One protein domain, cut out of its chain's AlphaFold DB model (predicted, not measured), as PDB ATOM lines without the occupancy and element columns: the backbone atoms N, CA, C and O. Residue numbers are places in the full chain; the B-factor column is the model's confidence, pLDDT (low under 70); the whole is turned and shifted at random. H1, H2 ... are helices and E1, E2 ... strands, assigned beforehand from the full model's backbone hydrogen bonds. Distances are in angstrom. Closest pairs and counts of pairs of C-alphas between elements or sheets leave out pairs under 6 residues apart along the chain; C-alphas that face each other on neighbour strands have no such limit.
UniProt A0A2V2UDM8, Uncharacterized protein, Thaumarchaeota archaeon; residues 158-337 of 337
ATOM      1  N   ARG A 158      48.951  29.453  -4.433       92.75
ATOM      2  CA  ARG A 158      49.768  28.844  -3.371       92.75
ATOM      3  C   ARG A 158      49.011  28.768  -2.046       92.75
ATOM      4  O   ARG A 158      49.064  27.739  -1.372       92.75
ATOM      5  N   GLU A 159      48.285  29.825  -1.696       94.19
ATOM      6  CA  GLU A 159      47.437  29.876  -0.510       94.19
ATOM      7  C   GLU A 159      46.283  28.869  -0.605       94.19
ATOM      8  O   GLU A 159      46.032  28.164   0.369       94.19
ATOM      9  N   VAL A 160      45.642  28.730  -1.774       94.69
ATOM     10  CA  VAL A 160      44.595  27.720  -2.024       94.69
ATOM     11  C   VAL A 160      45.140  26.303  -1.837       94.69
ATOM     12  O   VAL A 160      44.556  25.524  -1.085       94.69
ATOM     13  N   LEU A 161      46.273  25.963  -2.465       92.75
ATOM     14  CA  LEU A 161      46.873  24.626  -2.363       92.75
ATOM     15  C   LEU A 161      47.248  24.288  -0.918       92.75
ATOM     16  O   LEU A 161      46.996  23.177  -0.444       92.75
ATOM     17  N   GLN A 162      47.834  25.253  -0.209       89.50
ATOM     18  CA  GLN A 162      48.225  25.084   1.183       89.50
ATOM     19  C   GLN A 162      46.995  24.949   2.092       89.50
ATOM     20  O   GLN A 162      46.942  24.022   2.897       89.50
ATOM     21  N   ALA A 163      45.991  25.816   1.940       91.44
ATOM     22  CA  ALA A 163      44.765  25.784   2.737       91.44
ATOM     23  C   ALA A 163      43.932  24.521   2.474       91.44
ATOM     24  O   ALA A 163      43.296  23.995   3.391       91.44
ATOM     25  N   HIS A 164      43.927  24.015   1.238       91.69
ATOM     26  CA  HIS A 164      43.314  22.732   0.892       91.69
ATOM     27  C   HIS A 164      44.016  21.586   1.607       91.69
ATOM     28  O   HIS A 164      43.367  20.843   2.342       91.69
ATOM     29  N   ARG A 165      45.348  21.504   1.484       87.88
ATOM     30  CA  ARG A 165      46.138  20.495   2.193       87.88
ATOM     31  C   ARG A 165      45.885  20.530   3.690       87.88
ATOM     32  O   ARG A 165      45.595  19.498   4.278       87.88
ATOM     33  N   ASP A 166      46.030  21.701   4.298       85.94
ATOM     34  CA  ASP A 166      45.979  21.845   5.749       85.94
ATOM     35  C   ASP A 166      44.590  21.522   6.292       85.94
ATOM     36  O   ASP A 166      44.490  20.915   7.350       85.94
ATOM     37  N   TYR A 167      43.522  21.849   5.562       86.81
ATOM     38  CA  TYR A 167      42.170  21.458   5.951       86.81
ATOM     39  C   TYR A 167      42.033  19.927   6.007       86.81
ATOM     40  O   TYR A 167      41.777  19.362   7.067       86.81
ATOM     41  N   TRP A 168      42.304  19.237   4.899       84.06
ATOM     42  CA  TRP A 168      42.110  17.785   4.807       84.06
ATOM     43  C   TRP A 168      43.126  16.957   5.595       84.06
ATOM     44  O   TRP A 168      42.835  15.826   5.975       84.06
ATOM     45  N   TYR A 169      44.316  17.509   5.823       79.12
ATOM     46  CA  TYR A 169      45.437  16.836   6.473       79.12
ATOM     47  C   TYR A 169      45.737  17.390   7.877       79.12
ATOM     48  O   TYR A 169      46.838  17.206   8.401       79.12
ATOM     49  N   SER A 170      44.786  18.093   8.501       72.38
ATOM     50  CA  SER A 170      44.898  18.509   9.904       72.38
ATOM     51  C   SER A 170      44.261  17.495  10.849       72.38
ATOM     52  O   SER A 170      43.225  16.906  10.557       72.38
ATOM     53  N   ASP A 171      44.863  17.361  12.033       56.94
ATOM     54  CA  ASP A 171      44.530  16.370  13.070       56.94
ATOM     55  C   ASP A 171      43.081  16.415  13.598       56.94
ATOM     56  O   ASP A 171      42.677  15.532  14.350       56.94
ATOM     57  N   ASN A 172      42.282  17.414  13.210       53.81
ATOM     58  CA  ASN A 172      41.050  17.776  13.912       53.81
ATOM     59  C   ASN A 172      39.776  17.814  13.057       53.81
ATOM     60  O   ASN A 172      38.702  17.975  13.630       53.81
ATOM     61  N   ILE A 173      39.844  17.694  11.726       56.28
ATOM     62  CA  ILE A 173      38.664  18.004  10.891       56.28
ATOM     63  C   ILE A 173      37.750  16.795  10.662       56.28
ATOM     64  O   ILE A 173      36.544  16.965  10.540       56.28
ATOM     65  N   LEU A 174      38.271  15.564  10.710       54.41
ATOM     66  CA  LEU A 174      37.461  14.358  10.464       54.41
ATOM     67  C   LEU A 174      37.450  13.345  11.616       54.41
ATOM     68  O   LEU A 174      36.867  12.274  11.464       54.41
ATOM     69  N   GLY A 175      38.099  13.642  12.749       55.06
ATOM     70  CA  GLY A 175      38.236  12.688  13.863       55.06
ATOM     71  C   GLY A 175      38.959  11.386  13.479       55.06
ATOM     72  O   GLY A 175      38.791  10.373  14.154       55.06
ATOM     73  N   LYS A 176      39.719  11.414  12.378       56.75
ATOM     74  CA  LYS A 176      40.472  10.293  11.804       56.75
ATOM     75  C   LYS A 176      41.949  10.410  12.166       56.75
ATOM     76  O   LYS A 176      42.463  11.519  12.310       56.75
ATOM     77  N   SER A 177      42.642   9.282  12.308       58.88
ATOM     78  CA  SER A 177      44.085   9.286  12.569       58.88
ATOM     79  C   SER A 177      44.867   9.813  11.353       58.88
ATOM     80  O   SER A 177      44.389   9.759  10.219       58.88
ATOM     81  N   LYS A 178      46.104  10.292  11.551       60.69
ATOM     82  CA  LYS A 178      46.987  10.709  10.436       60.69
ATOM     83  C   LYS A 178      47.173   9.615   9.379       60.69
ATOM     84  O   LYS A 178      47.278   9.919   8.195       60.69
ATOM     85  N   GLU A 179      47.183   8.353   9.803       60.38
ATOM     86  CA  GLU A 179      47.317   7.188   8.923       60.38
ATOM     87  C   GLU A 179      46.070   6.991   8.054       60.38
ATOM     88  O   GLU A 179      46.191   6.663   6.878       60.38
ATOM     89  N   GLU A 180      44.880   7.269   8.594       57.84
ATOM     90  CA  GLU A 180      43.619   7.262   7.843       57.84
ATOM     91  C   GLU A 180      43.481   8.485   6.917       57.84
ATOM     92  O   GLU A 180      42.772   8.414   5.915       57.84
ATOM     93  N   MET A 181      44.153   9.601   7.232       61.44
ATOM     94  CA  MET A 181      44.102  10.857   6.467       61.44
ATOM     95  C   MET A 181      45.118  10.968   5.330       61.44
ATOM     96  O   MET A 181      44.965  11.825   4.457       61.44
ATOM     97  N   LYS A 182      46.131  10.097   5.300       61.47
ATOM     98  CA  LYS A 182      47.223  10.121   4.317       61.47
ATOM     99  C   LYS A 182      46.747  10.129   2.859       61.47
ATOM    100  O   LYS A 182      47.333  10.851   2.053       61.47
ATOM    101  N   ASP A 183      45.668   9.400   2.575       63.78
ATOM    102  CA  ASP A 183      45.079   9.231   1.239       63.78
ATOM    103  C   ASP A 183      43.731   9.970   1.072       63.78
ATOM    104  O   ASP A 183      43.014   9.738   0.100       63.78
ATOM    105  N   LEU A 184      43.345  10.835   2.024       66.25
ATOM    106  CA  LEU A 184      42.025  11.489   2.039       66.25
ATOM    107  C   LEU A 184      41.995  12.892   1.434       66.25
ATOM    108  O   LEU A 184      40.903  13.440   1.302       66.25
ATOM    109  N   VAL A 185      43.139  13.489   1.085       83.69
ATOM    110  CA  VAL A 185      43.133  14.831   0.487       83.69
ATOM    111  C   VAL A 185      42.623  14.725  -0.952       83.69
ATOM    112  O   VAL A 185      43.282  14.081  -1.767       83.69
ATOM    113  N   PRO A 186      41.471  15.329  -1.292       88.56
ATOM    114  CA  PRO A 186      40.918  15.207  -2.632       88.56
ATOM    115  C   PRO A 186      41.801  15.915  -3.655       88.56
ATOM    116  O   PRO A 186      42.311  17.003  -3.384       88.56
ATOM    117  N   ASP A 187      41.933  15.328  -4.841       91.31
ATOM    118  CA  ASP A 187      42.536  16.008  -5.984       91.31
ATOM    119  C   ASP A 187      41.748  17.282  -6.338       91.31
ATOM    120  O   ASP A 187      40.541  17.375  -6.098       91.31
ATOM    121  N   LEU A 188      42.441  18.277  -6.894       92.56
ATOM    122  CA  LEU A 188      41.850  19.556  -7.275       92.56
ATOM    123  C   LEU A 188      41.838  19.731  -8.789       92.56
ATOM    124  O   LEU A 188      42.827  19.477  -9.479       92.56
ATOM    125  N   GLU A 189      40.724  20.256  -9.279       93.44
ATOM    126  CA  GLU A 189      40.645  20.951 -10.554       93.44
ATOM    127  C   GLU A 189      40.575  22.451 -10.266       93.44
ATOM    128  O   GLU A 189      39.819  22.889  -9.394       93.44
ATOM    129  N   VAL A 190      41.410  23.230 -10.948       93.38
ATOM    130  CA  VAL A 190      41.582  24.656 -10.671       93.38
ATOM    131  C   VAL A 190      41.202  25.466 -11.899       93.38
ATOM    132  O   VAL A 190      41.720  25.246 -12.989       93.38
ATOM    133  N   PHE A 191      40.331  26.449 -11.696       92.81
ATOM    134  CA  PHE A 191      39.991  27.458 -12.691       92.81
ATOM    135  C   PHE A 191      40.608  28.784 -12.258       92.81
ATOM    136  O   PHE A 191      40.307  29.286 -11.172       92.81
ATOM    137  N   ILE A 192      41.482  29.339 -13.091       92.75
ATOM    138  CA  ILE A 192      42.167  30.604 -12.840       92.75
ATOM    139  C   ILE A 192      41.550  31.653 -13.748       92.75
ATOM    140  O   ILE A 192      41.717  31.608 -14.962       92.75
ATOM    141  N   VAL A 193      40.811  32.586 -13.152       90.81
ATOM    142  CA  VAL A 193      40.157  33.677 -13.878       90.81
ATOM    143  C   VAL A 193      41.014  34.927 -13.754       90.81
ATOM    144  O   VAL A 193      41.127  35.499 -12.669       90.81
ATOM    145  N   ASN A 194      41.601  35.359 -14.864       89.38
ATOM    146  CA  ASN A 194      42.490  36.507 -14.906       89.38
ATOM    147  C   ASN A 194      41.816  37.687 -15.615       89.38
ATOM    148  O   ASN A 194      41.484  37.642 -16.799       89.38
ATOM    149  N   LEU A 195      41.625  38.778 -14.874       87.62
ATOM    150  CA  LEU A 195      40.991  39.997 -15.385       87.62
ATOM    151  C   LEU A 195      41.982  40.982 -16.018       87.62
ATOM    152  O   LEU A 195      41.545  41.978 -16.602       87.62
ATOM    153  N   TYR A 196      43.283  40.721 -15.878       88.44
ATOM    154  CA  TYR A 196      44.371  41.576 -16.334       88.44
ATOM    155  C   TYR A 196      45.154  40.854 -17.440       88.44
ATOM    156  O   TYR A 196      45.985  39.996 -17.135       88.44
ATOM    157  N   PRO A 197      44.890  41.175 -18.720       85.88
ATOM    158  CA  PRO A 197      45.508  40.500 -19.854       85.88
ATOM    159  C   PRO A 197      47.039  40.453 -19.765       85.88
ATOM    160  O   PRO A 197      47.719  41.469 -19.581       85.88
ATOM    161  N   SER A 198      47.602  39.258 -19.942       84.00
ATOM    162  CA  SER A 198      49.054  39.044 -19.899       84.00
ATOM    163  C   SER A 198      49.764  39.651 -21.114       84.00
ATOM    164  O   SER A 198      50.895  40.130 -21.010       84.00
ATOM    165  N   THR A 199      49.084  39.697 -22.261       85.81
ATOM    166  CA  THR A 199      49.605  40.234 -23.525       85.81
ATOM    167  C   THR A 199      48.853  41.491 -23.949       85.81
ATOM    168  O   THR A 199      47.721  41.710 -23.534       85.81
ATOM    169  N   GLU A 200      49.512  42.322 -24.755       85.00
ATOM    170  CA  GLU A 200      48.955  43.552 -25.317       85.00
ATOM    171  C   GLU A 200      49.378  43.652 -26.789       85.00
ATOM    172  O   GLU A 200      50.492  43.248 -27.141       85.00
ATOM    173  N   ASN A 201      48.490  44.161 -27.645       86.00
ATOM    174  CA  ASN A 201      48.727  44.210 -29.092       86.00
ATOM    175  C   ASN A 201      49.536  45.442 -29.518       86.00
ATOM    176  O   ASN A 201      50.273  45.390 -30.504       86.00
ATOM    177  N   GLU A 202      49.401  46.548 -28.787       85.88
ATOM    178  CA  GLU A 202      49.987  47.843 -29.134       85.88
ATOM    179  C   GLU A 202      50.741  48.461 -27.951       85.88
ATOM    180  O   GLU A 202      50.483  48.176 -26.784       85.88
ATOM    181  N   VAL A 203      51.716  49.326 -28.239       87.44
ATOM    182  CA  VAL A 203      52.442  50.048 -27.186       87.44
ATOM    183  C   VAL A 203      51.569  51.210 -26.698       87.44
ATOM    184  O   VAL A 203      51.171  52.029 -27.530       87.44
ATOM    185  N   PRO A 204      51.309  51.342 -25.382       88.88
ATOM    186  CA  PRO A 204      50.502  52.441 -24.867       88.88
ATOM    187  C   PRO A 204      51.201  53.783 -25.120       88.88
ATOM    188  O   PRO A 204      52.402  53.932 -24.875       88.88
ATOM    189  N   ALA A 205      50.452  54.756 -25.640       88.38
ATOM    190  CA  ALA A 205      51.003  56.018 -26.139       88.38
ATOM    191  C   ALA A 205      50.658  57.228 -25.261       88.38
ATOM    192  O   ALA A 205      51.393  58.218 -25.255       88.38
ATOM    193  N   ASP A 206      49.546  57.167 -24.532       90.38
ATOM    194  CA  ASP A 206      49.039  58.257 -23.707       90.38
ATOM    195  C   ASP A 206      49.045  57.881 -22.216       90.38
ATOM    196  O   ASP A 206      49.204  56.723 -21.838       90.38
ATOM    197  N   ALA A 207      48.912  58.876 -21.339       87.56
ATOM    198  CA  ALA A 207      49.057  58.663 -19.901       87.56
ATOM    199  C   ALA A 207      48.017  57.696 -19.309       87.56
ATOM    200  O   ALA A 207      48.326  57.045 -18.311       87.56
ATOM    201  N   ASP A 208      46.818  57.618 -19.893       86.38
ATOM    202  CA  ASP A 208      45.732  56.746 -19.442       86.38
ATOM    203  C   ASP A 208      46.056  55.284 -19.782       86.38
ATOM    204  O   ASP A 208      46.150  54.441 -18.888       86.38
ATOM    205  N   SER A 209      46.370  55.009 -21.054       88.12
ATOM    206  CA  SER A 209      46.756  53.665 -21.514       88.12
ATOM    207  C   SER A 209      48.057  53.165 -20.875       88.12
ATOM    208  O   SER A 209      48.178  51.983 -20.555       88.12
ATOM    209  N   ILE A 210      49.025  54.055 -20.610       90.75
ATOM    210  CA  ILE A 210      50.266  53.695 -19.903       90.75
ATOM    211  C   ILE A 210      49.962  53.244 -18.468       90.75
ATOM    212  O   ILE A 210      50.523  52.247 -18.010       90.75
ATOM    213  N   GLN A 211      49.098  53.967 -17.749       89.75
ATOM    214  CA  GLN A 211      48.744  53.607 -16.375       89.75
ATOM    215  C   GLN A 211      47.892  52.338 -16.319       89.75
ATOM    216  O   GLN A 211      48.108  51.515 -15.433       89.75
ATOM    217  N   ASP A 212      46.961  52.149 -17.258       88.69
ATOM    218  CA  ASP A 212      46.185  50.909 -17.344       88.69
ATOM    219  C   ASP A 212      47.094  49.699 -17.582       88.69
ATOM    220  O   ASP A 212      47.042  48.727 -16.822       88.69
ATOM    221  N   ARG A 213      48.020  49.798 -18.546       90.75
ATOM    222  CA  ARG A 213      48.965  48.713 -18.822       90.75
ATOM    223  C   ARG A 213      49.899  48.433 -17.646       90.75
ATOM    224  O   ARG A 213      50.259  47.283 -17.409       90.75
ATOM    225  N   GLU A 214      50.287  49.455 -16.882       92.12
ATOM    226  CA  GLU A 214      51.060  49.268 -15.648       92.12
ATOM    227  C   GLU A 214      50.293  48.421 -14.625       92.12
ATOM    228  O   GLU A 214      50.870  47.490 -14.060       92.12
ATOM    229  N   LEU A 215      48.995  48.686 -14.430       89.31
ATOM    230  CA  LEU A 215      48.150  47.883 -13.543       89.31
ATOM    231  C   LEU A 215      47.989  46.452 -14.056       89.31
ATOM    232  O   LEU A 215      48.073  45.519 -13.262       89.31
ATOM    233  N   GLU A 216      47.819  46.256 -15.363       90.25
ATOM    234  CA  GLU A 216      47.773  44.915 -15.949       90.25
ATOM    235  C   GLU A 216      49.076  44.148 -15.721       90.25
ATOM    236  O   GLU A 216      49.065  43.026 -15.224       90.25
ATOM    237  N   ILE A 217      50.226  44.773 -15.977       90.62
ATOM    238  CA  ILE A 217      51.531  44.162 -15.699       90.62
ATOM    239  C   ILE A 217      51.677  43.863 -14.205       90.62
ATOM    240  O   ILE A 217      52.244  42.833 -13.836       90.62
ATOM    241  N   ARG A 218      51.177  44.727 -13.324       90.06
ATOM    242  CA  ARG A 218      51.267  44.526 -11.877       90.06
ATOM    243  C   ARG A 218      50.388  43.374 -11.389       90.06
ATOM    244  O   ARG A 218      50.855  42.619 -10.537       90.06
ATOM    245  N   PHE A 219      49.174  43.247 -11.922       90.50
ATOM    246  CA  PHE A 219      48.124  42.368 -11.403       90.50
ATOM    247  C   PHE A 219      47.773  41.169 -12.299       90.50
ATOM    248  O   PHE A 219      46.909  40.385 -11.921       90.50
ATOM    249  N   HIS A 220      48.417  40.972 -13.453       91.12
ATOM    250  CA  HIS A 220      48.225  39.742 -14.231       91.12
ATOM    251  C   HIS A 220      48.583  38.494 -13.422       91.12
ATOM    252  O   HIS A 220      49.397  38.531 -12.488       91.12
ATOM    253  N   ASP A 221      47.972  37.382 -13.816       92.25
ATOM    254  CA  ASP A 221      48.275  36.075 -13.260       92.25
ATOM    255  C   ASP A 221      49.743  35.676 -13.479       92.25
ATOM    256  O   ASP A 221      50.309  35.883 -14.547       92.25
ATOM    257  N   ARG A 222      50.372  35.073 -12.463       91.31
ATOM    258  CA  ARG A 222      51.766  34.587 -12.538       91.31
ATOM    259  C   ARG A 222      51.916  33.148 -12.049       91.31
ATOM    260  O   ARG A 222      52.993  32.747 -11.608       91.31
ATOM    261  N   THR A 223      50.835  32.376 -12.089       93.94
ATOM    262  CA  THR A 223      50.765  31.065 -11.428       93.94
ATOM    263  C   THR A 223      51.259  29.909 -12.290       93.94
ATOM    264  O   THR A 223      51.406  28.803 -11.777       93.94
ATOM    265  N   GLU A 224      51.585  30.135 -13.567       92.06
ATOM    266  CA  GLU A 224      52.096  29.083 -14.461       92.06
ATOM    267  C   GLU A 224      53.288  28.322 -13.858       92.06
ATOM    268  O   GLU A 224      53.364  27.088 -13.905       92.06
ATOM    269  N   TYR A 225      54.228  29.049 -13.245       91.75
ATOM    270  CA  TYR A 225      55.380  28.431 -12.591       91.75
ATOM    271  C   TYR A 225      54.975  27.644 -11.335       91.75
ATOM    272  O   TYR A 225      55.510  26.559 -11.101       91.75
ATOM    273  N   ASP A 226      54.009  28.139 -10.559       92.69
ATOM    274  CA  ASP A 226      53.492  27.447  -9.374       92.69
ATOM    275  C   ASP A 226      52.813  26.124  -9.756       92.69
ATOM    276  O   ASP A 226      53.088  25.089  -9.143       92.69
ATOM    277  N   VAL A 227      52.006  26.121 -10.825       93.69
ATOM    278  CA  VAL A 227      51.388  24.910 -11.390       93.69
ATOM    279  C   VAL A 227      52.455  23.922 -11.851       93.69
ATOM    280  O   VAL A 227      52.395  22.736 -11.517       93.69
ATOM    281  N   LYS A 228      53.491  24.396 -12.553       93.19
ATOM    282  CA  LYS A 228      54.614  23.549 -12.975       93.19
ATOM    283  C   LYS A 228      55.322  22.897 -11.785       93.19
ATOM    284  O   LYS A 228      55.638  21.708 -11.839       93.19
ATOM    285  N   VAL A 229      55.576  23.650 -10.714       92.12
ATOM    286  CA  VAL A 229      56.204  23.125  -9.491       92.12
ATOM    287  C   VAL A 229      55.287  22.125  -8.785       92.12
ATOM    288  O   VAL A 229      55.777  21.095  -8.313       92.12
ATOM    289  N   ALA A 230      53.976  22.372  -8.743       90.88
ATOM    290  CA  ALA A 230      52.995  21.450  -8.169       90.88
ATOM    291  C   ALA A 230      52.939  20.115  -8.937       90.88
ATOM    292  O   ALA A 230      52.990  19.044  -8.324       90.88
ATOM    293  N   ASN A 231      52.943  20.165 -10.272       91.25
ATOM    294  CA  ASN A 231      52.979  18.976 -11.129       91.25
ATOM    295  C   ASN A 231      54.292  18.200 -10.970       91.25
ATOM    296  O   ASN A 231      54.274  17.006 -10.689       91.25
ATOM    297  N   MET A 232      55.436  18.890 -11.026       92.88
ATOM    298  CA  MET A 232      56.744  18.265 -10.805       92.88
ATOM    299  C   MET A 232      56.837  17.611  -9.416       92.88
ATOM    300  O   MET A 232      57.395  16.526  -9.262       92.88
ATOM    301  N   THR A 233      56.275  18.259  -8.393       89.38
ATOM    302  CA  THR A 233      56.190  17.685  -7.045       89.38
ATOM    303  C   THR A 233      55.358  16.406  -7.062       89.38
ATOM    304  O   THR A 233      55.802  15.398  -6.519       89.38
ATOM    305  N   THR A 234      54.202  16.412  -7.729       88.31
ATOM    306  CA  THR A 234      53.352  15.224  -7.901       88.31
ATOM    307  C   THR A 234      54.119  14.067  -8.549       88.31
ATOM    308  O   THR A 234      54.114  12.962  -8.005       88.31
ATOM    309  N   ASP A 235      54.865  14.320  -9.626       90.50
ATOM    310  CA  ASP A 235      55.667  13.299 -10.314       90.50
ATOM    311  C   ASP A 235      56.733  12.672  -9.404       90.50
ATOM    312  O   ASP A 235      56.898  11.447  -9.368       90.50
ATOM    313  N   TYR A 236      57.451  13.492  -8.628       91.12
ATOM    314  CA  TYR A 236      58.456  12.991  -7.688       91.12
ATOM    315  C   TYR A 236      57.842  12.141  -6.574       91.12
ATOM    316  O   TYR A 236      58.434  11.138  -6.166       91.12
ATOM    317  N   LEU A 237      56.651  12.503  -6.102       87.62
ATOM    318  CA  LEU A 237      55.928  11.728  -5.095       87.62
ATOM    319  C   LEU A 237      55.443  10.393  -5.663       87.62
ATOM    320  O   LEU A 237      55.596   9.350  -5.026       87.62
ATOM    321  N   GLU A 238      54.917  10.391  -6.889       88.38
ATOM    322  CA  GLU A 238      54.538   9.154  -7.567       88.38
ATOM    323  C   GLU A 238      55.731   8.225  -7.784       88.38
ATOM    324  O   GLU A 238      55.617   7.010  -7.587       88.38
ATOM    325  N   LEU A 239      56.875   8.785  -8.180       93.00
ATOM    326  CA  LEU A 239      58.124   8.046  -8.295       93.00
ATOM    327  C   LEU A 239      58.514   7.434  -6.946       93.00
ATOM    328  O   LEU A 239      58.778   6.233  -6.887       93.00
ATOM    329  N   ALA A 240      58.481   8.212  -5.860       91.31
ATOM    330  CA  ALA A 240      58.777   7.718  -4.517       91.31
ATOM    331  C   ALA A 240      57.846   6.559  -4.117       91.31
ATOM    332  O   ALA A 240      58.321   5.511  -3.682       91.31
ATOM    333  N   HIS A 241      56.537   6.674  -4.360       88.50
ATOM    334  CA  HIS A 241      55.587   5.587  -4.103       88.50
ATOM    335  C   HIS A 241      55.850   4.341  -4.960       88.50
ATOM    336  O   HIS A 241      55.740   3.217  -4.463       88.50
ATOM    337  N   LYS A 242      56.220   4.503  -6.238       92.44
ATOM    338  CA  LYS A 242      56.613   3.380  -7.110       92.44
ATOM    339  C   LYS A 242      57.865   2.679  -6.575       92.44
ATOM    340  O   LYS A 242      57.880   1.450  -6.531       92.44
ATOM    341  N   LEU A 243      58.863   3.435  -6.116       95.19
ATOM    342  CA  LEU A 243      60.085   2.893  -5.517       95.19
ATOM    343  C   LEU A 243      59.809   2.174  -4.190       95.19
ATOM    344  O   LEU A 243      60.305   1.069  -3.995       95.19
ATOM    345  N   ILE A 244      58.959   2.733  -3.322       91.50
ATOM    346  CA  ILE A 244      58.534   2.082  -2.072       91.50
ATOM    347  C   ILE A 244      57.831   0.751  -2.370       91.50
ATOM    348  O   ILE A 244      58.149  -0.268  -1.757       91.50
ATOM    349  N   ARG A 245      56.906   0.721  -3.341       92.88
ATOM    350  CA  ARG A 245      56.237  -0.525  -3.760       92.88
ATOM    351  C   ARG A 245      57.226  -1.553  -4.304       92.88
ATOM    352  O   ARG A 245      57.126  -2.727  -3.956       92.88
ATOM    353  N   LEU A 246      58.184  -1.115  -5.123       96.38
ATOM    354  CA  LEU A 246      59.243  -1.977  -5.642       96.38
ATOM    355  C   LEU A 246      60.103  -2.551  -4.506       96.38
ATOM    356  O   LEU A 246      60.384  -3.745  -4.514       96.38
ATOM    357  N   ALA A 247      60.484  -1.740  -3.518       95.50
ATOM    358  CA  ALA A 247      61.265  -2.188  -2.367       95.50
ATOM    359  C   ALA A 247      60.510  -3.247  -1.546       95.50
ATOM    360  O   ALA A 247      61.058  -4.319  -1.290       95.50
ATOM    361  N   LYS A 248      59.229  -3.003  -1.226       94.06
ATOM    362  CA  LYS A 248      58.370  -3.979  -0.525       94.06
ATOM    363  C   LYS A 248      58.262  -5.299  -1.289       94.06
ATOM    364  O   LYS A 248      58.393  -6.367  -0.701       94.06
ATOM    365  N   HIS A 249      58.071  -5.233  -2.608       95.06
ATOM    366  CA  HIS A 249      58.013  -6.424  -3.459       95.06
ATOM    367  C   HIS A 249      59.326  -7.229  -3.444       95.06
ATOM    368  O   HIS A 249      59.300  -8.447  -3.588       95.06
ATOM    369  N   ASN A 250      60.470  -6.569  -3.250       96.25
ATOM    370  CA  ASN A 250      61.786  -7.209  -3.171       96.25
ATOM    371  C   ASN A 250      62.212  -7.580  -1.736       96.25
ATOM    372  O   ASN A 250      63.375  -7.908  -1.515       96.25
ATOM    373  N   GLY A 251      61.285  -7.568  -0.772       95.38
ATOM    374  CA  GLY A 251      61.520  -8.080   0.581       95.38
ATOM    375  C   GLY A 251      61.917  -7.038   1.627       95.38
ATOM    376  O   GLY A 251      62.213  -7.434   2.750       95.38
ATOM    377  N   ALA A 252      61.893  -5.739   1.303       95.19
ATOM    378  CA  ALA A 252      62.069  -4.699   2.316       95.19
ATOM    379  C   ALA A 252      60.903  -4.723   3.319       95.19
ATOM    380  O   ALA A 252      59.726  -4.724   2.935       95.19
ATOM    381  N   SER A 253      61.234  -4.728   4.605       94.38
ATOM    382  CA  SER A 253      60.281  -4.660   5.706       94.38
ATOM    383  C   SER A 253      59.663  -3.263   5.829       94.38
ATOM    384  O   SER A 253      60.225  -2.255   5.398       94.38
ATOM    385  N   GLN A 254      58.483  -3.188   6.449       89.69
ATOM    386  CA  GLN A 254      57.832  -1.908   6.735       89.69
ATOM    387  C   GLN A 254      58.700  -1.031   7.654       89.69
ATOM    388  O   GLN A 254      58.795   0.169   7.426       89.69
ATOM    389  N   GLN A 255      59.400  -1.645   8.613       92.56
ATOM    390  CA  GLN A 255      60.300  -0.949   9.529       92.56
ATOM    391  C   GLN A 255      61.461  -0.262   8.794       92.56
ATOM    392  O   GLN A 255      61.721   0.906   9.054       92.56
ATOM    393  N   GLU A 256      62.115  -0.938   7.843       91.75
ATOM    394  CA  GLU A 256      63.206  -0.337   7.052       91.75
ATOM    395  C   GLU A 256      62.730   0.884   6.248       91.75
ATOM    396  O   GLU A 256      63.458   1.862   6.082       91.75
ATOM    397  N   ILE A 257      61.492   0.845   5.753       91.69
ATOM    398  CA  ILE A 257      60.894   1.964   5.021       91.69
ATOM    399  C   ILE A 257      60.600   3.121   5.975       91.69
ATOM    400  O   ILE A 257      60.966   4.257   5.675       91.69
ATOM    401  N   ASP A 258      59.983   2.847   7.122       90.06
ATOM    402  CA  ASP A 258      59.631   3.875   8.105       90.06
ATOM    403  C   ASP A 258      60.876   4.512   8.740       90.06
ATOM    404  O   ASP A 258      60.880   5.709   9.023       90.06
ATOM    405  N   GLU A 259      61.974   3.764   8.885       92.00
ATOM    406  CA  GLU A 259      63.272   4.304   9.303       92.00
ATOM    407  C   GLU A 259      63.794   5.354   8.313       92.00
ATOM    408  O   GLU A 259      64.236   6.423   8.734       92.00
ATOM    409  N   ILE A 260      63.684   5.105   7.001       90.75
ATOM    410  CA  ILE A 260      64.057   6.082   5.965       90.75
ATOM    411  C   ILE A 260      63.097   7.274   5.983       90.75
ATOM    412  O   ILE A 260      63.527   8.429   5.925       90.75
ATOM    413  N   LEU A 261      61.790   7.013   6.049       89.50
ATOM    414  CA  LEU A 261      60.779   8.059   5.941       89.50
ATOM    415  C   LEU A 261      60.690   8.946   7.196       89.50
ATOM    416  O   LEU A 261      60.315  10.119   7.113       89.50
ATOM    417  N   GLY A 262      61.068   8.407   8.354       86.31
ATOM    418  CA  GLY A 262      61.088   9.092   9.644       86.31
ATOM    419  C   GLY A 262      62.265  10.051   9.844       86.31
ATOM    420  O   GLY A 262      62.259  10.812  10.816       86.31
ATOM    421  N   VAL A 263      63.254  10.065   8.938       86.62
ATOM    422  CA  VAL A 263      64.434  10.942   9.031       86.62
ATOM    423  C   VAL A 263      64.021  12.415   9.026       86.62
ATOM    424  O   VAL A 263      63.362  12.897   8.105       86.62
ATOM    425  N   ARG A 264      64.459  13.158  10.051       75.50
ATOM    426  CA  ARG A 264      64.168  14.594  10.229       75.50
ATOM    427  C   ARG A 264      65.208  15.527   9.602       75.50
ATOM    428  O   ARG A 264      65.064  16.738   9.687       75.50
ATOM    429  N   GLU A 265      66.230  15.003   8.934       78.38
ATOM    430  CA  GLU A 265      67.288  15.794   8.278       78.38
ATOM    431  C   GLU A 265      66.849  16.445   6.954       78.38
ATOM    432  O   GLU A 265      67.677  16.875   6.146       78.38
ATOM    433  N   THR A 266      65.543  16.537   6.688       80.62
ATOM    434  CA  THR A 266      65.073  17.191   5.468       80.62
ATOM    435  C   THR A 266      65.366  18.693   5.524       80.62
ATOM    436  O   THR A 266      65.396  19.323   6.585       80.62
ATOM    437  N   LYS A 267      65.564  19.296   4.347       83.62
ATOM    438  CA  LYS A 267      65.706  20.756   4.218       83.62
ATOM    439  C   LYS A 267      64.371  21.496   4.378       83.62
ATOM    440  O   LYS A 267      64.368  22.721   4.455       83.62
ATOM    441  N   SER A 268      63.247  20.777   4.363       80.56
ATOM    442  CA  SER A 268      61.910  21.367   4.386       80.56
ATOM    443  C   SER A 268      61.469  21.665   5.817       80.56
ATOM    444  O   SER A 268      61.691  20.872   6.733       80.56
ATOM    445  N   LYS A 269      60.797  22.802   5.996       80.00
ATOM    446  CA  LYS A 269      60.167  23.196   7.255       80.00
ATOM    447  C   LYS A 269      58.671  23.407   7.053       80.00
ATOM    448  O   LYS A 269      58.227  23.740   5.953       80.00
ATOM    449  N   SER A 270      57.889  23.181   8.102       74.00
ATOM    450  CA  SER A 270      56.473  23.535   8.134       74.00
ATOM    451  C   SER A 270      56.298  25.057   8.209       74.00
ATOM    452  O   SER A 270      57.247  25.786   8.504       74.00
ATOM    453  N   ARG A 271      55.072  25.552   7.988       65.31
ATOM    454  CA  ARG A 271      54.739  26.975   8.195       65.31
ATOM    455  C   ARG A 271      54.996  27.423   9.641       65.31
ATOM    456  O   ARG A 271      55.284  28.584   9.877       65.31
ATOM    457  N   LYS A 272      54.960  26.481  10.592       65.44
ATOM    458  CA  LYS A 272      55.278  26.696  12.010       65.44
ATOM    459  C   LYS A 272      56.789  26.685  12.298       65.44
ATOM    460  O   LYS A 272      57.187  26.740  13.452       65.44
ATOM    461  N   GLY A 273      57.633  26.565  11.270       70.19
ATOM    462  CA  GLY A 273      59.091  26.500  11.403       70.19
ATOM    463  C   GLY A 273      59.640  25.129  11.813       70.19
ATOM    464  O   GLY A 273      60.857  24.974  11.918       70.19
ATOM    465  N   GLU A 274      58.777  24.128  12.002       76.69
ATOM    466  CA  GLU A 274      59.159  22.787  12.452       76.69
ATOM    467  C   GLU A 274      59.817  21.989  11.321       76.69
ATOM    468  O   GLU A 274      59.388  22.047  10.167       76.69
ATOM    469  N   GLN A 275      60.849  21.216  11.651       83.50
ATOM    470  CA  GLN A 275      61.534  20.348  10.698       83.50
ATOM    471  C   GLN A 275      60.592  19.222  10.240       83.50
ATOM    472  O   GLN A 275      60.046  18.502  11.079       83.50
ATOM    473  N   ARG A 276      60.416  19.053   8.926       83.94
ATOM    474  CA  ARG A 276      59.597  17.968   8.362       83.94
ATOM    475  C   ARG A 276      60.418  16.688   8.220       83.94
ATOM    476  O   ARG A 276      61.604  16.758   7.889       83.94
ATOM    477  N   ASN A 277      59.800  15.531   8.423       88.06
ATOM    478  CA  ASN A 277      60.353  14.257   7.953       88.06
ATOM    479  C   ASN A 277      59.837  13.935   6.538       88.06
ATOM    480  O   ASN A 277      59.058  14.698   5.963       88.06
ATOM    481  N   TYR A 278      60.276  12.829   5.936       87.12
ATOM    482  CA  TYR A 278      59.783  12.453   4.609       87.12
ATOM    483  C   TYR A 278      58.335  11.947   4.630       87.12
ATOM    484  O   TYR A 278      57.662  12.117   3.620       87.12
ATOM    485  N   HIS A 279      57.814  11.421   5.748       84.88
ATOM    486  CA  HIS A 279      56.369  11.171   5.888       84.88
ATOM    487  C   HIS A 279      55.561  12.455   5.684       84.88
ATOM    488  O   HIS A 279      54.671  12.495   4.845       84.88
ATOM    489  N   ASP A 280      55.941  13.552   6.337       79.69
ATOM    490  CA  ASP A 280      55.275  14.851   6.196       79.69
ATOM    491  C   ASP A 280      55.323  15.387   4.754       79.69
ATOM    492  O   ASP A 280      54.520  16.249   4.382       79.69
ATOM    493  N   LEU A 281      56.290  14.916   3.957       83.81
ATOM    494  CA  LEU A 281      56.456  15.254   2.547       83.81
ATOM    495  C   LEU A 281      55.775  14.261   1.601       83.81
ATOM    496  O   LEU A 281      55.508  14.635   0.465       83.81
ATOM    497  N   LEU A 282      55.508  13.026   2.003       83.12
ATOM    498  CA  LEU A 282      54.803  12.047   1.173       83.12
ATOM    499  C   LEU A 282      53.295  12.056   1.428       83.12
ATOM    500  O   LEU A 282      52.527  11.753   0.520       83.12
ATOM    501  N   ASP A 283      52.884  12.459   2.626       79.62
ATOM    502  CA  ASP A 283      51.529  12.275   3.129       79.62
ATOM    503  C   ASP A 283      50.693  13.559   2.977       79.62
ATOM    504  O   ASP A 283      51.217  14.686   2.915       79.62
ATOM    505  N   GLY A 284      49.367  13.396   2.897       74.81
ATOM    506  CA  GLY A 284      48.442  14.516   2.712       74.81
ATOM    507  C   GLY A 284      48.607  15.168   1.343       74.81
ATOM    508  O   GLY A 284      48.706  16.393   1.233       74.81
ATOM    509  N   ARG A 285      48.773  14.339   0.312       75.06
ATOM    510  CA  ARG A 285      49.044  14.770  -1.058       75.06
ATOM    511  C   ARG A 285      47.795  14.649  -1.906       75.06
ATOM    512  O   ARG A 285      46.979  13.766  -1.695       75.06
ATOM    513  N   PHE A 286      47.709  15.545  -2.871       87.31
ATOM    514  CA  PHE A 286      46.653  15.611  -3.862       87.31
ATOM    515  C   PHE A 286      47.259  16.119  -5.163       87.31
ATOM    516  O   PHE A 286      48.292  16.802  -5.157       87.31
ATOM    517  N   LYS A 287      46.636  15.760  -6.273       88.62
ATOM    518  CA  LYS A 287      47.050  16.163  -7.611       88.62
ATOM    519  C   LYS A 287      46.281  17.399  -8.038       88.62
ATOM    520  O   LYS A 287      45.111  17.568  -7.699       88.62
ATOM    521  N   LEU A 288      46.937  18.226  -8.840       90.44
ATOM    522  CA  LEU A 288      46.238  19.139  -9.731       90.44
ATOM    523  C   LEU A 288      45.862  18.346 -10.977       90.44
ATOM    524  O   LEU A 288      46.712  18.077 -11.821       90.44
ATOM    525  N   VAL A 289      44.608  17.897 -11.047       89.94
ATOM    526  CA  VAL A 289      44.114  17.072 -12.164       89.94
ATOM    527  C   VAL A 289      44.114  17.887 -13.444       89.94
ATOM    528  O   VAL A 289      44.481  17.392 -14.508       89.94
ATOM    529  N   ASN A 290      43.672  19.134 -13.324       88.88
ATOM    530  CA  ASN A 290      43.529  20.046 -14.432       88.88
ATOM    531  C   ASN A 290      43.626  21.487 -13.924       88.88
ATOM    532  O   ASN A 290      43.157  21.799 -12.824       88.88
ATOM    533  N   THR A 291      44.218  22.345 -14.747       91.12
ATOM    534  CA  THR A 291      44.261  23.787 -14.523       91.12
ATOM    535  C   THR A 291      43.779  24.467 -15.792       91.12
ATOM    536  O   THR A 291      44.415  24.335 -16.836       91.12
ATOM    537  N   ILE A 292      42.661  25.182 -15.699       90.56
ATOM    538  CA  ILE A 292      42.065  25.922 -16.811       90.56
ATOM    539  C   ILE A 292      42.290  27.410 -16.564       90.56
ATOM    540  O   ILE A 292      41.907  27.932 -15.515       90.56
ATOM    541  N   TYR A 293      42.904  28.078 -17.534       90.00
ATOM    542  CA  TYR A 293      43.124  29.518 -17.520       90.00
ATOM    543  C   TYR A 293      42.025  30.199 -18.327       90.00
ATOM    544  O   TYR A 293      41.774  29.844 -19.472       90.00
ATOM    545  N   ILE A 294      41.348  31.159 -17.710       89.69
ATOM    546  CA  ILE A 294      40.316  31.979 -18.340       89.69
ATOM    547  C   ILE A 294      40.855  33.404 -18.325       89.69
ATOM    548  O   ILE A 294      40.682  34.145 -17.350       89.69
ATOM    549  N   ASP A 295      41.574  33.752 -19.387       86.38
ATOM    550  CA  ASP A 295      42.148  35.079 -19.574       86.38
ATOM    551  C   ASP A 295      41.142  36.001 -20.256       86.38
ATOM    552  O   ASP A 295      40.619  35.701 -21.330       86.38
ATOM    553  N   ARG A 296      40.919  37.175 -19.658       85.25
ATOM    554  CA  ARG A 296      40.137  38.226 -20.303       85.25
ATOM    555  C   ARG A 296      40.800  38.617 -21.625       85.25
ATOM    556  O   ARG A 296      41.975  38.986 -21.659       85.25
ATOM    557  N   THR A 297      40.020  38.638 -22.701       81.69
ATOM    558  CA  THR A 297      40.488  39.128 -24.003       81.69
ATOM    559  C   THR A 297      40.909  40.598 -23.940       81.69
ATOM    560  O   THR A 297      40.240  41.416 -23.299       81.69
ATOM    561  N   VAL A 298      41.974  40.944 -24.665       77.19
ATOM    562  CA  VAL A 298      42.461  42.326 -24.804       77.19
ATOM    563  C   VAL A 298      41.353  43.228 -25.362       77.19
ATOM    564  O   VAL A 298      40.742  42.914 -26.384       77.19
ATOM    565  N   ASP A 299      41.114  44.359 -24.699       76.38
ATOM    566  CA  ASP A 299      40.169  45.392 -25.135       76.38
ATOM    567  C   ASP A 299      40.925  46.703 -25.345       76.38
ATOM    568  O   ASP A 299      41.385  47.325 -24.387       76.38
ATOM    569  N   SER A 300      41.028  47.127 -26.607       66.62
ATOM    570  CA  SER A 300      41.761  48.329 -27.021       66.62
ATOM    571  C   SER A 300      41.151  49.635 -26.504       66.62
ATOM    572  O   SER A 300      41.753  50.691 -26.661       66.62
ATOM    573  N   ASN A 301      39.941  49.590 -25.938       71.19
ATOM    574  CA  ASN A 301      39.284  50.749 -25.333       71.19
ATOM    575  C   ASN A 301      39.380  50.745 -23.800       71.19
ATOM    576  O   ASN A 301      38.676  51.521 -23.149       71.19
ATOM    577  N   ASN A 302      40.202  49.868 -23.213       73.69
ATOM    578  CA  ASN A 302      40.451  49.893 -21.779       73.69
ATOM    579  C   ASN A 302      41.125  51.208 -21.364       73.69
ATOM    580  O   ASN A 302      41.967  51.763 -22.067       73.69
ATOM    581  N   ILE A 303      40.724  51.689 -20.192       76.00
ATOM    582  CA  ILE A 303      41.184  52.943 -19.596       76.00
ATOM    583  C   ILE A 303      41.611  52.704 -18.153       76.00
ATOM    584  O   ILE A 303      41.145  51.758 -17.500       76.00
ATOM    585  N   PHE A 304      42.444  53.599 -17.623       79.00
ATOM    586  CA  PHE A 304      42.863  53.536 -16.235       79.00
ATOM    587  C   PHE A 304      41.656  53.635 -15.296       79.00
ATOM    588  O   PHE A 304      40.688  54.365 -15.521       79.00
ATOM    589  N   GLY A 305      41.720  52.894 -14.188       75.19
ATOM    590  CA  GLY A 305      40.670  52.904 -13.172       75.19
ATOM    591  C   GLY A 305      39.465  52.012 -13.485       75.19
ATOM    592  O   GLY A 305      38.506  52.026 -12.714       75.19
ATOM    593  N   LYS A 306      39.520  51.175 -14.537       78.56
ATOM    594  CA  LYS A 306      38.473  50.185 -14.869       78.56
ATOM    595  C   LYS A 306      38.099  49.253 -13.708       78.56
ATOM    596  O   LYS A 306      36.945  48.862 -13.585       78.56
ATOM    597  N   ALA A 307      39.041  48.965 -12.805       77.56
ATOM    598  CA  ALA A 307      38.798  48.175 -11.594       77.56
ATOM    599  C   ALA A 307      37.797  48.825 -10.613       77.56
ATOM    600  O   ALA A 307      37.241  48.143  -9.758       77.56
ATOM    601  N   ALA A 308      37.557  50.136 -10.732       76.75
ATOM    602  CA  ALA A 308      36.579  50.874  -9.939       76.75
ATOM    603  C   ALA A 308      35.256  51.142 -10.692       76.75
ATOM    604  O   ALA A 308      34.391  51.854 -10.175       76.75
ATOM    605  N   GLU A 309      35.074  50.593 -11.898       80.38
ATOM    606  CA  GLU A 309      33.854  50.757 -12.693       80.38
ATOM    607  C   GLU A 309      32.841  49.640 -12.397       80.38
ATOM    608  O   GLU A 309      32.835  48.574 -13.010       80.38
ATOM    609  N   PHE A 310      31.946  49.906 -11.447       79.31
ATOM    610  CA  PHE A 310      30.908  48.969 -11.009       79.31
ATOM    611  C   PHE A 310      29.534  49.235 -11.647       79.31
ATOM    612  O   PHE A 310      28.499  48.891 -11.067       79.31
ATOM    613  N   SER A 311      29.468  49.882 -12.818       82.25
ATOM    614  CA  SER A 311      28.184  50.100 -13.485       82.25
ATOM    615  C   SER A 311      27.502  48.769 -13.818       82.25
ATOM    616  O   SER A 311      28.144  47.777 -14.165       82.25
ATOM    617  N   SER A 312      26.167  48.751 -13.772       83.44
ATOM    618  CA  SER A 312      25.397  47.556 -14.148       83.44
ATOM    619  C   SER A 312      25.721  47.082 -15.565       83.44
ATOM    620  O   SER A 312      25.661  45.882 -15.817       83.44
ATOM    621  N   LYS A 313      26.045  48.006 -16.480       86.06
ATOM    622  CA  LYS A 313      26.429  47.681 -17.854       86.06
ATOM    623  C   LYS A 313      27.756  46.921 -17.866       86.06
ATOM    624  O   LYS A 313      27.791  45.799 -18.352       86.06
ATOM    625  N   THR A 314      28.790  47.484 -17.247       84.12
ATOM    626  CA  THR A 314      30.123  46.871 -17.159       84.12
ATOM    627  C   THR A 314      30.070  45.495 -16.502       84.12
ATOM    628  O   THR A 314      30.650  44.549 -17.018       84.12
ATOM    629  N   ILE A 315      29.313  45.339 -15.412       85.31
ATOM    630  CA  ILE A 315      29.152  44.039 -14.742       85.31
ATOM    631  C   ILE A 315      28.470  43.014 -15.663       85.31
ATOM    632  O   ILE A 315      28.863  41.848 -15.674       85.31
ATOM    633  N   GLN A 316      27.441  43.411 -16.417       89.06
ATOM    634  CA  GLN A 316      26.759  42.512 -17.355       89.06
ATOM    635  C   GLN A 316      27.661  42.119 -18.528       89.06
ATOM    636  O   GLN A 316      27.695  40.945 -18.888       89.06
ATOM    637  N   GLU A 317      28.413  43.071 -19.080       88.06
ATOM    638  CA  GLU A 317      29.372  42.831 -20.162       88.06
ATOM    639  C   GLU A 317      30.515  41.920 -19.700       88.06
ATOM    640  O   GLU A 317      30.786  40.922 -20.356       88.06
ATOM    641  N   LEU A 318      31.112  42.177 -18.529       86.00
ATOM    642  CA  LEU A 318      32.154  41.316 -17.953       86.00
ATOM    643  C   LEU A 318      31.657  39.887 -17.722       86.00
ATOM    644  O   LEU A 318      32.373  38.936 -18.018       86.00
ATOM    645  N   LYS A 319      30.421  39.720 -17.233       88.50
ATOM    646  CA  LYS A 319      29.814  38.390 -17.083       88.50
ATOM    647  C   LYS A 319      29.637  37.695 -18.429       88.50
ATOM    648  O   LYS A 319      29.997  36.531 -18.552       88.50
ATOM    649  N   ALA A 320      29.078  38.389 -19.421       90.06
ATOM    650  CA  ALA A 320      28.862  37.830 -20.752       90.06
ATOM    651  C   ALA A 320      30.187  37.435 -21.425       90.06
ATOM    652  O   ALA A 320      30.282  36.344 -21.980       90.06
ATOM    653  N   ASN A 321      31.209  38.286 -21.316       87.25
ATOM    654  CA  ASN A 321      32.543  38.010 -21.839       87.25
ATOM    655  C   ASN A 321      33.170  36.806 -21.137       87.25
ATOM    656  O   ASN A 321      33.582  35.886 -21.823       87.25
ATOM    657  N   GLY A 322      33.100  36.726 -19.805       87.12
ATOM    658  CA  GLY A 322      33.613  35.567 -19.069       87.12
ATOM    659  C   GLY A 322      32.977  34.236 -19.496       87.12
ATOM    660  O   GLY A 322      33.675  33.233 -19.593       87.12
ATOM    661  N   TYR A 323      31.674  34.209 -19.818       88.44
ATOM    662  CA  TYR A 323      31.050  33.009 -20.400       88.44
ATOM    663  C   TYR A 323      31.613  32.665 -21.785       88.44
ATOM    664  O   TYR A 323      31.814  31.491 -22.083       88.44
ATOM    665  N   ASN A 324      31.863  33.668 -22.629       87.31
ATOM    666  CA  ASN A 324      32.454  33.450 -23.950       87.31
ATOM    667  C   ASN A 324      33.908  32.973 -23.848       87.31
ATOM    668  O   ASN A 324      34.277  32.054 -24.574       87.31
ATOM    669  N   ASP A 325      34.692  33.548 -22.935       84.62
ATOM    670  CA  ASP A 325      36.096  33.197 -22.701       84.62
ATOM    671  C   ASP A 325      36.214  31.712 -22.304       84.62
ATOM    672  O   ASP A 325      37.009  30.974 -22.881       84.62
ATOM    673  N   VAL A 326      35.330  31.226 -21.420       84.31
ATOM    674  CA  VAL A 326      35.248  29.795 -21.060       84.31
ATOM    675  C   VAL A 326      34.935  28.916 -22.273       84.31
ATOM    676  O   VAL A 326      35.596  27.902 -22.486       84.31
ATOM    677  N   LEU A 327      33.941  29.292 -23.086       82.81
ATOM    678  CA  LEU A 327      33.564  28.515 -24.271       82.81
ATOM    679  C   LEU A 327      34.692  28.468 -25.312       82.81
ATOM    680  O   LEU A 327      34.845  27.461 -26.006       82.81
ATOM    681  N   MET A 328      35.470  29.542 -25.458       78.56
ATOM    682  CA  MET A 328      36.643  29.544 -26.335       78.56
ATOM    683  C   MET A 328      37.699  28.557 -25.835       78.56
ATOM    684  O   MET A 328      38.190  27.750 -26.627       78.56
ATOM    685  N   GLU A 329      37.973  28.557 -24.532       74.81
ATOM    686  CA  GLU A 329      38.975  27.678 -23.932       74.81
ATOM    687  C   GLU A 329      38.569  26.197 -24.004       74.81
ATOM    688  O   GLU A 329      39.364  25.345 -24.403       74.81
ATOM    689  N   GLU A 330      37.301  25.870 -23.731       69.06
ATOM    690  CA  GLU A 330      36.783  24.502 -23.874       69.06
ATOM    691  C   GLU A 330      36.933  23.968 -25.307       69.06
ATOM    692  O   GLU A 330      37.310  22.808 -25.507       69.06
ATOM    693  N   ASN A 331      36.688  24.811 -26.315       67.31
ATOM    694  CA  ASN A 331      36.869  24.439 -27.718       67.31
ATOM    695  C   ASN A 331      38.351  24.199 -28.063       67.31
ATOM    696  O   ASN A 331      38.662  23.258 -28.797       67.31
ATOM    697  N   LEU A 332      39.274  24.998 -27.518       61.44
ATOM    698  CA  LEU A 332      40.721  24.809 -27.699       61.44
ATOM    699  C   LEU A 332      41.221  23.512 -27.041       61.44
ATOM    700  O   LEU A 332      42.023  22.779 -27.632       61.44
ATOM    701  N   VAL A 333      40.702  23.173 -25.858       60.94
ATOM    702  CA  VAL A 333      41.011  21.913 -25.163       60.94
ATOM    703  C   VAL A 333      40.453  20.698 -25.919       60.94
ATOM    704  O   VAL A 333      41.100  19.653 -25.962       60.94
ATOM    705  N   GLN A 334      39.282  20.809 -26.553       57.19
ATOM    706  CA  GLN A 334      38.724  19.724 -27.372       57.19
ATOM    707  C   GLN A 334      39.476  19.514 -28.693       57.19
ATOM    708  O   GLN A 334      39.587  18.379 -29.142       57.19
ATOM    709  N   LEU A 335      40.008  20.578 -29.304       47.41
ATOM    710  CA  LEU A 335      40.786  20.500 -30.551       47.41
ATOM    711  C   LEU A 335      42.222  19.981 -30.355       47.41
ATOM    712  O   LEU A 335      42.867  19.600 -31.330       47.41
ATOM    713  N   SER A 336      42.735  19.997 -29.121       46.44
ATOM    714  CA  SER A 336      44.094  19.554 -28.769       46.44
ATOM    715  C   SER A 336      44.167  18.121 -28.217       46.44
ATOM    716  O   SER A 336      45.267  17.629 -27.951       46.44
ATOM    717  N   ARG A 337      43.020  17.444 -28.076       41.47
ATOM    718  CA  ARG A 337      42.885  16.014 -27.751       41.47
ATOM    719  C   ARG A 337      42.582  15.210 -29.009       41.47
ATOM    720  O   ARG A 337      43.050  14.050 -29.066       41.47
TER     721      ARG A 337
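AT A GLANCE: This is residues 158 to 337 of the 337 residues of an uncharacterized protein of Thaumarchaeota archaeon (UniProt A0A2V2UDM8). Look for a pair of parallel strands, E1 and E2, in the middle of a long, loose model; H7 packs on E2 with residues 322 to 333, and the long H4 starts beside E2 and runs out to one end, where H5 folds back, while the short H6 comes near H4 partway along it, at Leu 237. H3 makes the other end. The 180 printed residues run H1 H2 E1 H3 H4 H5 H6 E2 H7, mostly helix. The whole is loose, with a radius of gyration of the C-alphas of 22.6 A and spans of 69 by 40 by 34 A.

IN THESE COORDINATES: Find C-alpha 158 at (49.768, 28.844, -3.371), where H1 runs to 168. H2 holds 178 to 181, E1 188 to 194, H3 207 to 219. H4, 224 to 249, is 37.6 A long. H5 is 254 to 261, H6 278 to 282, E2 288 to 295. H7, 312 to 335, is 35.2 A long and ends at (40.786, 20.500, -30.551).

HOW THE PARTS SIT: E1 and E2 are parallel at 13 degrees; look at N 190 and O 290, 2.9 A. They form a strand-helix-strand unit, parallel neighbours with H3 to H6 between. The closest C-alphas of E2 and H7 are Ile 294 and Val 326, 6.2 A; of E2 and H4, Asn 231 and Leu 288, 6.9 A. H5 and H6 only just touch, with 3 pairs of C-alphas within 8 A, the closest Leu 261 and Tyr 278, 4.7 A. H1 is close to but not clearly touching H4, Arg 158 to Asp 226 at 7.2 A between C-alphas, and likewise H2, Trp 168 to Met 181 at 7.4 A. H3 and H4 are apart. Each O i to N i+4 pair is within hydrogen-bond range in H1, H3, H4, H5, H6 and H7; H2 is too short for one.

THE WHOLE: The C-alphas of Asp 206 and Gly 251 are farthest apart, 71.7 A. The printed part has no cut. E1 to H3, H5 to H6 and E2 to H7 are long links; residues 308 to 313 stand free. pLDDT is under 70 at 171 to 184, 271 to 272, 300 and 330 to 337.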